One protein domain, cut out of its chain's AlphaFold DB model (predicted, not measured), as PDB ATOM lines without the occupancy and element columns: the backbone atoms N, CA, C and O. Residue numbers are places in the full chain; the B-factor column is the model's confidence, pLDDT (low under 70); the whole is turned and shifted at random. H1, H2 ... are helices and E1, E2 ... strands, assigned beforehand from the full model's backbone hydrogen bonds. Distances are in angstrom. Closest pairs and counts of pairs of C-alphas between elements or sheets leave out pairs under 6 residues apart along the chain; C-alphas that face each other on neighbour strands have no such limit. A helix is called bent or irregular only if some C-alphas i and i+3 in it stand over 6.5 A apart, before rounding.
ATOM      1  N   ALA A 233      30.630  35.096 -38.763       98.00
ATOM      2  CA  ALA A 233      32.078  35.027 -38.606       98.00
ATOM      3  C   ALA A 233      32.759  36.344 -39.006       98.00
ATOM      4  O   ALA A 233      33.662  36.785 -38.301       98.00
ATOM      5  N   LEU A 234      32.286  37.009 -40.067       98.50
ATOM      6  CA  LEU A 234      32.772  38.335 -40.470       98.50
ATOM      7  C   LEU A 234      32.423  39.399 -39.423       98.50
ATOM      8  O   LEU A 234      33.259  40.232 -39.087       98.50
ATOM      9  N   VAL A 235      31.198  39.362 -38.886       98.69
ATOM     10  CA  VAL A 235      30.780  40.267 -37.803       98.69
ATOM     11  C   VAL A 235      31.703  40.104 -36.596       98.69
ATOM     12  O   VAL A 235      32.186  41.095 -36.056       98.69
ATOM     13  N   ARG A 236      31.986  38.858 -36.199       98.62
ATOM     14  CA  ARG A 236      32.902  38.567 -35.092       98.62
ATOM     15  C   ARG A 236      34.321  39.054 -35.378       98.62
ATOM     16  O   ARG A 236      34.879  39.744 -34.540       98.62
ATOM     17  N   GLU A 237      34.862  38.752 -36.558       98.44
ATOM     18  CA  GLU A 237      36.192  39.207 -36.988       98.44
ATOM     19  C   GLU A 237      36.330  40.729 -36.853       98.44
ATOM     20  O   GLU A 237      37.294  41.216 -36.269       98.44
ATOM     21  N   ILE A 238      35.346  41.484 -37.345       98.56
ATOM     22  CA  ILE A 238      35.341  42.949 -37.280       98.56
ATOM     23  C   ILE A 238      35.290  43.449 -35.831       98.56
ATOM     24  O   ILE A 238      36.049  44.346 -35.464       98.56
ATOM     25  N   LEU A 239      34.406  42.885 -35.003       98.56
ATOM     26  CA  LEU A 239      34.281  43.284 -33.600       98.56
ATOM     27  C   LEU A 239      35.553  42.970 -32.804       98.56
ATOM     28  O   LEU A 239      35.998  43.813 -32.024       98.56
ATOM     29  N   ASP A 240      36.169  41.814 -33.055       98.31
ATOM     30  CA  ASP A 240      37.428  41.401 -32.431       98.31
ATOM     31  C   ASP A 240      38.579  42.344 -32.824       98.31
ATOM     32  O   ASP A 240      39.338  42.777 -31.956       98.31
ATOM     33  N   LEU A 241      38.683  42.724 -34.107       98.25
ATOM     34  CA  LEU A 241      39.700  43.668 -34.598       98.25
ATOM     35  C   LEU A 241      39.585  45.052 -33.954       98.25
ATOM     36  O   LEU A 241      40.597  45.696 -33.681       98.25
ATOM     37  N   LEU A 242      38.357  45.506 -33.702       97.88
ATOM     38  CA  LEU A 242      38.085  46.804 -33.084       97.88
ATOM     39  C   LEU A 242      38.098  46.751 -31.548       97.88
ATOM     40  O   LEU A 242      38.104  47.799 -30.898       97.88
ATOM     41  N   GLY A 243      38.097  45.551 -30.957       97.56
ATOM     42  CA  GLY A 243      37.970  45.348 -29.515       97.56
ATOM     43  C   GLY A 243      36.616  45.802 -28.958       97.56
ATOM     44  O   GLY A 243      36.559  46.306 -27.834       97.56
ATOM     45  N   ILE A 244      35.541  45.669 -29.742       98.44
ATOM     46  CA  ILE A 244      34.182  46.079 -29.364       98.44
ATOM     47  C   ILE A 244      33.433  44.877 -28.779       98.44
ATOM     48  O   ILE A 244      33.350  43.825 -29.407       98.44
ATOM     49  N   ASP A 245      32.831  45.048 -27.599       98.31
ATOM     50  CA  ASP A 245      31.965  44.022 -27.007       98.31
ATOM     51  C   ASP A 245      30.715  43.820 -27.895       98.31
ATOM     52  O   ASP A 245      29.979  44.792 -28.114       98.31
ATOM     53  N   PRO A 246      30.433  42.594 -28.389       98.31
ATOM     54  CA  PRO A 246      29.268  42.303 -29.231       98.31
ATOM     55  C   PRO A 246      27.918  42.659 -28.591       98.31
ATOM     56  O   PRO A 246      26.938  42.842 -29.320       98.31
ATOM     57  N   ALA A 247      27.856  42.762 -27.260       98.44
ATOM     58  CA  ALA A 247      26.667  43.150 -26.509       98.44
ATOM     59  C   ALA A 247      26.477  44.673 -26.379       98.44
ATOM     60  O   ALA A 247      25.435  45.101 -25.886       98.44
ATOM     61  N   THR A 248      27.444  45.489 -26.820       98.50
ATOM     62  CA  THR A 248      27.346  46.958 -26.766       98.50
ATOM     63  C   THR A 248      26.098  47.422 -27.510       98.50
ATOM     64  O   THR A 248      25.907  47.075 -28.674       98.50
ATOM     65  N   GLU A 249      25.236  48.189 -26.850       98.31
ATOM     66  CA  GLU A 249      23.980  48.654 -27.434       98.31
ATOM     67  C   GLU A 249      24.189  49.863 -28.352       98.31
ATOM     68  O   GLU A 249      24.762  50.863 -27.935       98.31
ATOM     69  N   ILE A 250      23.654  49.802 -29.574       97.94
ATOM     70  CA  ILE A 250      23.641  50.919 -30.530       97.94
ATOM     71  C   ILE A 250      22.244  51.146 -31.116       97.94
ATOM     72  O   ILE A 250      21.367  50.282 -31.038       97.94
ATOM     73  N   GLN A 251      22.027  52.314 -31.727       95.31
ATOM     74  CA  GLN A 251      20.813  52.598 -32.496       95.31
ATOM     75  C   GLN A 251      20.947  52.073 -33.930       95.31
ATOM     76  O   GLN A 251      21.812  52.524 -34.677       95.31
ATOM     77  N   ALA A 252      20.058  51.170 -34.339       91.94
ATOM     78  CA  ALA A 252      19.966  50.674 -35.710       91.94
ATOM     79  C   ALA A 252      18.509  50.359 -36.071       91.94
ATOM     80  O   ALA A 252      17.755  49.827 -35.258       91.94
ATOM     81  N   GLY A 253      18.076  50.731 -37.280       82.31
ATOM     82  CA  GLY A 253      16.701  50.474 -37.737       82.31
ATOM     83  C   GLY A 253      15.609  51.066 -36.829       82.31
ATOM     84  O   GLY A 253      14.531  50.486 -36.710       82.31
ATOM     85  N   GLY A 254      15.898  52.180 -36.144       87.38
ATOM     86  CA  GLY A 254      14.977  52.823 -35.197       87.38
ATOM     87  C   GLY A 254      14.815  52.100 -33.855       87.38
ATOM     88  O   GLY A 254      13.853  52.373 -33.139       87.38
ATOM     89  N   LYS A 255      15.714  51.167 -33.518       92.44
ATOM     90  CA  LYS A 255      15.702  50.397 -32.268       92.44
ATOM     91  C   LYS A 255      17.083  50.401 -31.609       92.44
ATOM     92  O   LYS A 255      18.098  50.501 -32.294       92.44
ATOM     93  N   THR A 256      17.106  50.218 -30.292       97.12
ATOM     94  CA  THR A 256      18.321  49.860 -29.545       97.12
ATOM     95  C   THR A 256      18.566  48.360 -29.682       97.12
ATOM     96  O   THR A 256      17.680  47.572 -29.347       97.12
ATOM     97  N   LEU A 257      19.732  47.960 -30.188       97.38
ATOM     98  CA  LEU A 257      20.107  46.558 -30.407       97.38
ATOM     99  C   LEU A 257      21.588  46.338 -30.053       97.38
ATOM    100  O   LEU A 257      22.376  47.277 -30.185       97.38
ATOM    101  N   PRO A 258      22.002  45.111 -29.678       98.50
ATOM    102  CA  PRO A 258      23.417  44.753 -29.609       98.50
ATOM    103  C   PRO A 258      24.119  45.004 -30.949       98.50
ATOM    104  O   PRO A 258      23.578  44.663 -32.006       98.50
ATOM    105  N   VAL A 259      25.335  45.550 -30.915       98.56
ATOM    106  CA  VAL A 259      26.121  45.885 -32.112       98.56
ATOM    107  C   VAL A 259      26.336  44.671 -33.012       98.56
ATOM    108  O   VAL A 259      26.256  44.810 -34.227       98.56
ATOM    109  N   ALA A 260      26.498  43.466 -32.457       98.56
ATOM    110  CA  ALA A 260      26.595  42.250 -33.264       98.56
ATOM    111  C   ALA A 260      25.339  42.012 -34.122       98.56
ATOM    112  O   ALA A 260      25.454  41.744 -35.315       98.56
ATOM    113  N   SER A 261      24.142  42.173 -33.550       98.25
ATOM    114  CA  SER A 261      22.873  42.040 -34.280       98.25
ATOM    115  C   SER A 261      22.669  43.174 -35.284       98.25
ATOM    116  O   SER A 261      22.150  42.966 -36.379       98.25
ATOM    117  N   ALA A 262      23.099  44.384 -34.929       98.12
ATOM    118  CA  ALA A 262      23.031  45.532 -35.817       98.12
ATOM    119  C   ALA A 262      23.930  45.344 -37.054       98.12
ATOM    120  O   ALA A 262      23.464  45.489 -38.184       98.12
ATOM    121  N   LEU A 263      25.193  44.957 -36.862       98.50
ATOM    122  CA  LEU A 263      26.128  44.660 -37.950       98.50
ATOM    123  C   LEU A 263      25.685  43.449 -38.778       98.50
ATOM    124  O   LEU A 263      25.953  43.403 -39.974       98.50
ATOM    125  N   LEU A 264      24.975  42.492 -38.179       98.12
ATOM    126  CA  LEU A 264      24.458  41.334 -38.898       98.12
ATOM    127  C   LEU A 264      23.426  41.722 -39.969       98.12
ATOM    128  O   LEU A 264      23.530  41.241 -41.095       98.12
ATOM    129  N   SER A 265      22.477  42.606 -39.645       95.69
ATOM    130  CA  SER A 265      21.272  42.799 -40.475       95.69
ATOM    131  C   SER A 265      21.002  44.237 -40.934       95.69
ATOM    132  O   SER A 265      20.071  44.449 -41.712       95.69
ATOM    133  N   HIS A 266      21.762  45.233 -40.464       95.25
ATOM    134  CA  HIS A 266      21.477  46.651 -40.735       95.25
ATOM    135  C   HIS A 266      22.593  47.414 -41.449       95.25
ATOM    136  O   HIS A 266      22.309  48.482 -41.991       95.25
ATOM    137  N   PHE A 267      23.821  46.891 -41.502       97.06
ATOM    138  CA  PHE A 267      24.963  47.580 -42.110       97.06
ATOM    139  C   PHE A 267      25.658  46.735 -43.181       97.06
ATOM    140  O   PHE A 267      25.758  45.519 -43.057       97.06
ATOM    141  N   GLU A 268      26.152  47.379 -44.238       95.44
ATOM    142  CA  GLU A 268      26.935  46.733 -45.299       95.44
ATOM    143  C   GLU A 268      28.387  46.520 -44.850       95.44
ATOM    144  O   GLU A 268      29.092  47.483 -44.549       95.44
ATOM    145  N   LEU A 269      28.843  45.261 -44.836       97.56
ATOM    146  CA  LEU A 269      30.188  44.878 -44.375       97.56
ATOM    147  C   LEU A 269      31.087  44.321 -45.483       97.56
ATOM    148  O   LEU A 269      32.298  44.201 -45.307       97.56
ATOM    149  N   THR A 270      30.504  43.941 -46.618       95.38
ATOM    150  CA  THR A 270      31.194  43.226 -47.698       95.38
ATOM    151  C   THR A 270      31.622  44.137 -48.843       95.38
ATOM    152  O   THR A 270      32.504  43.766 -49.616       95.38
ATOM    153  N   GLN A 271      31.052  45.341 -48.938       92.00
ATOM    154  CA  GLN A 271      31.434  46.349 -49.925       92.00
ATOM    155  C   GLN A 271      32.110  47.554 -49.276       92.00
ATOM    156  O   GLN A 271      31.478  48.315 -48.544       92.00
ATOM    157  N   ASN A 272      33.383  47.763 -49.608       95.19
ATOM    158  CA  ASN A 272      34.113  48.952 -49.188       95.19
ATOM    159  C   ASN A 272      33.684  50.182 -50.009       95.19
ATOM    160  O   ASN A 272      33.268  50.072 -51.164       95.19
ATOM    161  N   THR A 273      33.784  51.367 -49.407       93.00
ATOM    162  CA  THR A 273      33.442  52.635 -50.052       93.00
ATOM    163  C   THR A 273      34.481  53.715 -49.772       93.00
ATOM    164  O   THR A 273      35.123  53.711 -48.718       93.00
ATOM    165  N   PRO A 274      34.602  54.717 -50.662       93.31
ATOM    166  CA  PRO A 274      35.427  55.893 -50.400       93.31
ATOM    167  C   PRO A 274      35.045  56.620 -49.106       93.31
ATOM    168  O   PRO A 274      35.915  57.171 -48.435       93.31
ATOM    169  N   ALA A 275      33.751  56.635 -48.764       91.75
ATOM    170  CA  ALA A 275      33.244  57.271 -47.552       91.75
ATOM    171  C   ALA A 275      33.736  56.555 -46.289       91.75
ATOM    172  O   ALA A 275      34.217  57.222 -45.375       91.75
ATOM    173  N   PHE A 276      33.691  55.218 -46.276       97.44
ATOM    174  CA  PHE A 276      34.214  54.415 -45.171       97.44
ATOM    175  C   PHE A 276      35.705  54.689 -44.945       97.44
ATOM    176  O   PHE A 276      36.088  55.088 -43.852       97.44
ATOM    177  N   VAL A 277      36.539  54.561 -45.985       98.12
ATOM    178  CA  VAL A 277      37.998  54.749 -45.860       98.12
ATOM    179  C   VAL A 277      38.350  56.162 -45.391       98.12
ATOM    180  O   VAL A 277      39.138  56.316 -44.464       98.12
ATOM    181  N   LYS A 278      37.728  57.200 -45.969       96.81
ATOM    182  CA  LYS A 278      37.953  58.594 -45.548       96.81
ATOM    183  C   LYS A 278      37.497  58.861 -44.116       96.81
ATOM    184  O   LYS A 278      38.108  59.673 -43.431       96.81
ATOM    185  N   GLY A 279      36.413  58.224 -43.684       97.00
ATOM    186  CA  GLY A 279      35.908  58.349 -42.322       97.00
ATOM    187  C   GLY A 279      36.723  57.552 -41.302       97.00
ATOM    188  O   GLY A 279      36.836  57.983 -40.160       97.00
ATOM    189  N   TYR A 280      37.313  56.428 -41.714       98.38
ATOM    190  CA  TYR A 280      38.131  55.559 -40.870       98.38
ATOM    191  C   TYR A 280      39.567  56.072 -40.695       98.38
ATOM    192  O   TYR A 280      40.110  55.964 -39.600       98.38
ATOM    193  N   ALA A 281      40.161  56.668 -41.737       97.94
ATOM    194  CA  ALA A 281      41.560  57.110 -41.734       97.94
ATOM    195  C   ALA A 281      41.961  57.966 -40.510       97.94
ATOM    196  O   ALA A 281      42.952  57.621 -39.865       97.94
ATOM    197  N   PRO A 282      41.158  58.959 -40.065       96.75
ATOM    198  CA  PRO A 282      41.482  59.750 -38.876       96.75
ATOM    199  C   PRO A 282      41.547  58.955 -37.563       96.75
ATOM    200  O   PRO A 282      42.116  59.444 -36.592       96.75
ATOM    201  N   PHE A 283      40.928  57.771 -37.494       97.31
ATOM    202  CA  PHE A 283      40.998  56.896 -36.318       97.31
ATOM    203  C   PHE A 283      42.220  55.977 -36.349       97.31
ATOM    204  O   PHE A 283      42.716  55.602 -35.288       97.31
ATOM    205  N   ALA A 284      42.662  55.587 -37.546       97.25
ATOM    206  CA  ALA A 284      43.829  54.734 -37.737       97.25
ATOM    207  C   ALA A 284      45.150  55.485 -37.539       97.25
ATOM    208  O   ALA A 284      46.111  54.865 -37.096       97.25
ATOM    209  N   ASP A 285      45.174  56.795 -37.824       93.94
ATOM    210  CA  ASP A 285      46.364  57.655 -37.687       93.94
ATOM    211  C   ASP A 285      47.584  57.061 -38.423       93.94
ATOM    212  O   ASP A 285      48.672  56.912 -37.868       93.94
ATOM    213  N   ASP A 286      47.364  56.650 -39.679       98.25
ATOM    214  CA  ASP A 286      48.355  55.976 -40.522       98.25
ATOM    215  C   ASP A 286      48.648  56.766 -41.812       98.25
ATOM    216  O   ASP A 286      47.760  57.032 -42.628       98.25
ATOM    217  N   ASP A 287      49.930  57.084 -42.027       97.75
ATOM    218  CA  ASP A 287      50.425  57.886 -43.156       97.75
ATOM    219  C   ASP A 287      50.135  57.268 -44.537       97.75
ATOM    220  O   ASP A 287      50.092  57.968 -45.558       97.75
ATOM    221  N   GLU A 288      50.041  55.940 -44.640       97.88
ATOM    222  CA  GLU A 288      49.668  55.285 -45.890       97.88
ATOM    223  C   GLU A 288      48.170  55.432 -46.143       97.88
ATOM    224  O   GLU A 288      47.786  55.845 -47.244       97.88
ATOM    225  N   LEU A 289      47.339  55.150 -45.141       98.19
ATOM    226  CA  LEU A 289      45.893  55.258 -45.278       98.19
ATOM    227  C   LEU A 289      45.445  56.699 -45.565       98.19
ATOM    228  O   LEU A 289      44.582  56.906 -46.420       98.19
ATOM    229  N   ASP A 290      46.083  57.694 -44.950       97.69
ATOM    230  CA  ASP A 290      45.819  59.110 -45.216       97.69
ATOM    231  C   ASP A 290      46.154  59.503 -46.661       97.69
ATOM    232  O   ASP A 290      45.381  60.203 -47.326       97.69
ATOM    233  N   ARG A 291      47.273  59.003 -47.204       97.69
ATOM    234  CA  ARG A 291      47.630  59.221 -48.616       97.69
ATOM    235  C   ARG A 291      46.641  58.549 -49.561       97.69
ATOM    236  O   ARG A 291      46.268  59.158 -50.566       97.69
ATOM    237  N   ILE A 292      46.196  57.332 -49.240       97.94
ATOM    238  CA  ILE A 292      45.153  56.633 -50.001       97.94
ATOM    239  C   ILE A 292      43.857  57.449 -49.972       97.94
ATOM    240  O   ILE A 292      43.263  57.680 -51.019       97.94
ATOM    241  N   ALA A 293      43.429  57.926 -48.801       96.19
ATOM    242  CA  ALA A 293      42.196  58.688 -48.632       96.19
ATOM    243  C   ALA A 293      42.217  60.051 -49.353       96.19
ATOM    244  O   ALA A 293      41.166  60.524 -49.807       96.19
ATOM    245  N   ALA A 294      43.393  60.676 -49.473       95.38
ATOM    246  CA  ALA A 294      43.576  61.981 -50.104       95.38
ATOM    247  C   ALA A 294      43.557  61.940 -51.645       95.38
ATOM    248  O   ALA A 294      43.109  62.905 -52.274       95.38
ATOM    249  N   ASP A 295      44.006  60.847 -52.268       95.06
ATOM    250  CA  ASP A 295      44.026  60.697 -53.726       95.06
ATOM    251  C   ASP A 295      42.817  59.886 -54.212       95.06
ATOM    252  O   ASP A 295      42.732  58.676 -54.024       95.06
ATOM    253  N   ASN A 296      41.875  60.543 -54.896       88.62
ATOM    254  CA  ASN A 296      40.654  59.884 -55.360       88.62
ATOM    255  C   ASN A 296      40.913  58.721 -56.334       88.62
ATOM    256  O   ASN A 296      40.127  57.782 -56.338       88.62
ATOM    257  N   ALA A 297      41.953  58.758 -57.171       89.75
ATOM    258  CA  ALA A 297      42.222  57.661 -58.103       89.75
ATOM    259  C   ALA A 297      42.782  56.442 -57.358       89.75
ATOM    260  O   ALA A 297      42.327  55.317 -57.581       89.75
ATOM    261  N   VAL A 298      43.713  56.675 -56.428       95.56
ATOM    262  CA  VAL A 298      44.277  55.625 -55.565       95.56
ATOM    263  C   VAL A 298      43.197  55.038 -54.661       95.56
ATOM    264  O   VAL A 298      43.058  53.819 -54.590       95.56
ATOM    265  N   LEU A 299      42.380  55.890 -54.040       95.31
ATOM    266  CA  LEU A 299      41.269  55.482 -53.190       95.31
ATOM    267  C   LEU A 299      40.304  54.551 -53.919       95.31
ATOM    268  O   LEU A 299      39.900  53.540 -53.358       95.31
ATOM    269  N   GLN A 300      39.942  54.877 -55.161       90.25
ATOM    270  CA  GLN A 300      39.023  54.054 -55.951       90.25
ATOM    271  C   GLN A 300      39.605  52.664 -56.229       90.25
ATOM    272  O   GLN A 300      38.912  51.665 -56.049       90.25
ATOM    273  N   GLY A 301      40.888  52.576 -56.589       93.88
ATOM    274  CA  GLY A 301      41.558  51.282 -56.741       93.88
ATOM    275  C   GLY A 301      41.634  50.501 -55.424       93.88
ATOM    276  O   GLY A 301      41.406  49.289 -55.400       93.88
ATOM    277  N   PHE A 302      41.895  51.196 -54.316       96.44
ATOM    278  CA  PHE A 302      41.978  50.595 -52.988       96.44
ATOM    279  C   PHE A 302      40.634  50.019 -52.525       96.44
ATOM    280  O   PHE A 302      40.576  48.848 -52.157       96.44
ATOM    281  N   VAL A 303      39.537  50.782 -52.611       94.50
ATOM    282  CA  VAL A 303      38.206  50.311 -52.170       94.50
ATOM    283  C   VAL A 303      37.679  49.159 -53.024       94.50
ATOM    284  O   VAL A 303      36.994  48.284 -52.505       94.50
ATOM    285  N   GLN A 304      38.021  49.110 -54.315       91.25
ATOM    286  CA  GLN A 304      37.619  48.010 -55.198       91.25
ATOM    287  C   GLN A 304      38.354  46.700 -54.897       91.25
ATOM    288  O   GLN A 304      37.831  45.625 -55.186       91.25
ATOM    289  N   SER A 305      39.567  46.782 -54.350       93.31
ATOM    290  CA  SER A 305      40.438  45.623 -54.127       93.31
ATOM    291  C   SER A 305      40.537  45.192 -52.665       93.31
ATOM    292  O   SER A 305      40.936  44.057 -52.413       93.31
ATOM    293  N   THR A 306      40.163  46.057 -51.718       96.81
ATOM    294  CA  THR A 306      40.367  45.847 -50.278       96.81
ATOM    295  C   THR A 306      39.029  45.870 -49.537       96.81
ATOM    296  O   THR A 306      38.431  46.942 -49.394       96.81
ATOM    297  N   PRO A 307      38.526  44.718 -49.060       96.94
ATOM    298  CA  PRO A 307      37.314  44.649 -48.243       96.94
ATOM    299  C   PRO A 307      37.447  45.396 -46.910       96.94
ATOM    300  O   PRO A 307      38.549  45.597 -46.409       96.94
ATOM    301  N   ILE A 308      36.316  45.763 -46.293       97.81
ATOM    302  CA  ILE A 308      36.285  46.534 -45.035       97.81
ATOM    303  C   ILE A 308      37.104  45.857 -43.932       97.81
ATOM    304  O   ILE A 308      37.970  46.495 -43.345       97.81
ATOM    305  N   ALA A 309      36.879  44.563 -43.682       97.88
ATOM    306  CA  ALA A 309      37.625  43.829 -42.659       97.88
ATOM    307  C   ALA A 309      39.141  43.823 -42.928       97.88
ATOM    308  O   ALA A 309      39.930  43.877 -41.993       97.88
ATOM    309  N   ASP A 310      39.560  43.823 -44.195       98.12
ATOM    310  CA  ASP A 310      40.976  43.864 -44.565       98.12
ATOM    311  C   ASP A 310      41.595  45.260 -44.391       98.12
ATOM    312  O   ASP A 310      42.770  45.357 -44.044       98.12
ATOM    313  N   VAL A 311      40.807  46.338 -44.510       98.31
ATOM    314  CA  VAL A 311      41.242  47.679 -44.070       98.31
ATOM    315  C   VAL A 311      41.553  47.664 -42.572       98.31
ATOM    316  O   VAL A 311      42.599  48.167 -42.174       98.31
ATOM    317  N   LEU A 312      40.687  47.048 -41.758       98.25
ATOM    318  CA  LEU A 312      40.866  46.965 -40.301       98.25
ATOM    319  C   LEU A 312      42.076  46.104 -39.903       98.25
ATOM    320  O   LEU A 312      42.778  46.440 -38.953       98.25
ATOM    321  N   HIS A 313      42.339  45.010 -40.628       97.50
ATOM    322  CA  HIS A 313      43.554  44.203 -40.432       97.50
ATOM    323  C   HIS A 313      44.818  45.002 -40.724       97.50
ATOM    324  O   HIS A 313      45.793  44.917 -39.978       97.50
ATOM    325  N   ARG A 314      44.815  45.744 -41.835       97.44
ATOM    326  CA  ARG A 314      45.996  46.459 -42.314       97.44
ATOM    327  C   ARG A 314      46.286  47.724 -41.512       97.44
ATOM    328  O   ARG A 314      47.453  48.029 -41.288       97.44
ATOM    329  N   PHE A 315      45.244  48.424 -41.073       98.12
ATOM    330  CA  PHE A 315      45.340  49.701 -40.370       98.12
ATOM    331  C   PHE A 315      44.561  49.644 -39.049       98.12
ATOM    332  O   PHE A 315      43.447  50.159 -38.981       98.12
ATOM    333  N   PRO A 316      45.095  48.997 -37.996       97.31
ATOM    334  CA  PRO A 316      44.368  48.826 -36.742       97.31
ATOM    335  C   PRO A 316      44.047  50.160 -36.061       97.31
ATOM    336  O   PRO A 316      44.932  50.982 -35.834       97.31
ATOM    337  N   ALA A 317      42.795  50.335 -35.643       96.50
ATOM    338  CA  ALA A 317      42.316  51.527 -34.943       96.50
ATOM    339  C   ALA A 317      41.352  51.160 -33.811       96.50
ATOM    340  O   ALA A 317      40.739  50.091 -33.821       96.50
ATOM    341  N   LYS A 318      41.156  52.080 -32.860       92.81
ATOM    342  CA  LYS A 318      40.135  51.951 -31.808       92.81
ATOM    343  C   LYS A 318      38.964  52.885 -32.076       92.81
ATOM    344  O   LYS A 318      39.154  54.091 -32.199       92.81
ATOM    345  N   LEU A 319      37.761  52.323 -32.115       97.00
ATOM    346  CA  LEU A 319      36.508  53.050 -32.296       97.00
ATOM    347  C   LEU A 319      35.475  52.551 -31.283       97.00
ATOM    348  O   LEU A 319      35.517  51.393 -30.869       97.00
ATOM    349  N   THR A 320      34.522  53.404 -30.906       98.00
ATOM    350  CA  THR A 320      33.290  52.926 -30.262       98.00
ATOM    351  C   THR A 320      32.388  52.228 -31.283       98.00
ATOM    352  O   THR A 320      32.540  52.404 -32.497       98.00
ATOM    353  N   ALA A 321      31.409  51.464 -30.795       97.75
ATOM    354  CA  ALA A 321      30.413  50.809 -31.640       97.75
ATOM    355  C   ALA A 321      29.642  51.813 -32.518       97.75
ATOM    356  O   ALA A 321      29.440  51.568 -33.705       97.75
ATOM    357  N   GLU A 322      29.274  52.970 -31.968       97.06
ATOM    358  CA  GLU A 322      28.562  54.036 -32.679       97.06
ATOM    359  C   GLU A 322      29.447  54.725 -33.713       97.06
ATOM    360  O   GLU A 322      28.973  55.040 -34.804       97.06
ATOM    361  N   GLN A 323      30.724  54.953 -33.389       97.81
ATOM    362  CA  GLN A 323      31.674  55.526 -34.336       97.81
ATOM    363  C   GLN A 323      31.831  54.605 -35.540       97.81
ATOM    364  O   GLN A 323      31.646  55.061 -36.661       97.81
ATOM    365  N   PHE A 324      32.094  53.314 -35.315       98.25
ATOM    366  CA  PHE A 324      32.241  52.351 -36.404       98.25
ATOM    367  C   PHE A 324      30.950  52.203 -37.221       98.25
ATOM    368  O   PHE A 324      30.988  52.332 -38.442       98.25
ATOM    369  N   ALA A 325      29.800  52.020 -36.565       96.62
ATOM    370  CA  ALA A 325      28.509  51.919 -37.247       96.62
ATOM    371  C   ALA A 325      28.181  53.177 -38.071       96.62
ATOM    372  O   ALA A 325      27.646  53.069 -39.172       96.62
ATOM    373  N   GLY A 326      28.558  54.364 -37.586       94.19
ATOM    374  CA  GLY A 326      28.385  55.631 -38.298       94.19
ATOM    375  C   GLY A 326      29.234  55.777 -39.569       94.19
ATOM    376  O   GLY A 326      28.926  56.635 -40.396       94.19
ATOM    377  N   LEU A 327      30.273  54.954 -39.748       96.00
ATOM    378  CA  LEU A 327      31.083  54.907 -40.975       96.00
ATOM    379  C   LEU A 327      30.505  53.973 -42.044       96.00
ATOM    380  O   LEU A 327      30.897  54.054 -43.211       96.00
ATOM    381  N   LEU A 328      29.615  53.061 -41.654       95.94
ATOM    382  CA  LEU A 328      29.064  52.043 -42.536       95.94
ATOM    383  C   LEU A 328      27.815  52.551 -43.254       95.94
ATOM    384  O   LEU A 328      27.025  53.335 -42.727       95.94
TER     385      LEU A 328
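What this domain is: This is residues 233 to 328 of the 430 residues of the protein "Sulfite reductase" of Neisseria meningitidis (UniProt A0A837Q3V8). Seven short helices make an elongated body with a small strand hairpin, E1 and E2, at one end and H4 and H5 at the other. Between these ends H7 and H3 continue in a row to H4 along one side, while H2, H1 and H6 lie along the other. The 96 printed residues hold seven named helices and two named strands in the order H1 E1 E2 H2 H3 H4 H5 H6 H7; the sheet E1 - E2 is antiparallel and the class is mostly helix. The whole is compact, with a radius of gyration of the C-alphas of 13.1 A and spans of 37 by 22 by 20 A.

Where its parts are: H1, residues 233 to 242, begins at C-alpha 233 (32.078, 35.027, -38.606) and is 14.3 A long. E1 is residues 249 to 252, E2 255 to 258, H2 259 to 265. H3, residues 274 to 284, is 15.2 A long and only just irregular: C-alphas 279 and 282 are 6.7 A apart. H4 is residues 287 to 294, H5 296 to 305 at 14.3 A, H6 308 to 314. H7, residues 321 to 327, ends at C-alpha 327 (31.083, 54.907, -40.975).

How they stand to each other: H3 is the hub. It touches H4 in a helical hairpin, a shallow tilt of 29 degrees, opposite ways; their closest C-alphas, Lys 278 and Ala 293, are 5.2 A apart. H3 touches H5 about perpendicular, at 88 degrees, closest at C-alphas 274 and 303, 6.5 A. H3 touches H7 at C-alphas 276 and 327, 5.3 A. H1 touches H6 at C-alphas 238 and 309, 5.9 A, and H2 at C-alphas 235 and 263, 6.4 A. In the hairpin E1 and E2, N 250 and O 257 are 2.9 A apart, within hydrogen-bond range. The closest C-alphas of E1 and H7, those of 250 and 322, are 6.2 A apart. Every O i to N i+4 pair is within range in H1, H2, H4, H5, H6 and H7; in H3, 5 of 7.

The domain as a whole: The farthest C-alphas, Ala 247 and Ala 297, are 38.1 A apart. The printed part has no cut and no long link, and no printed residue is under pLDDT 70.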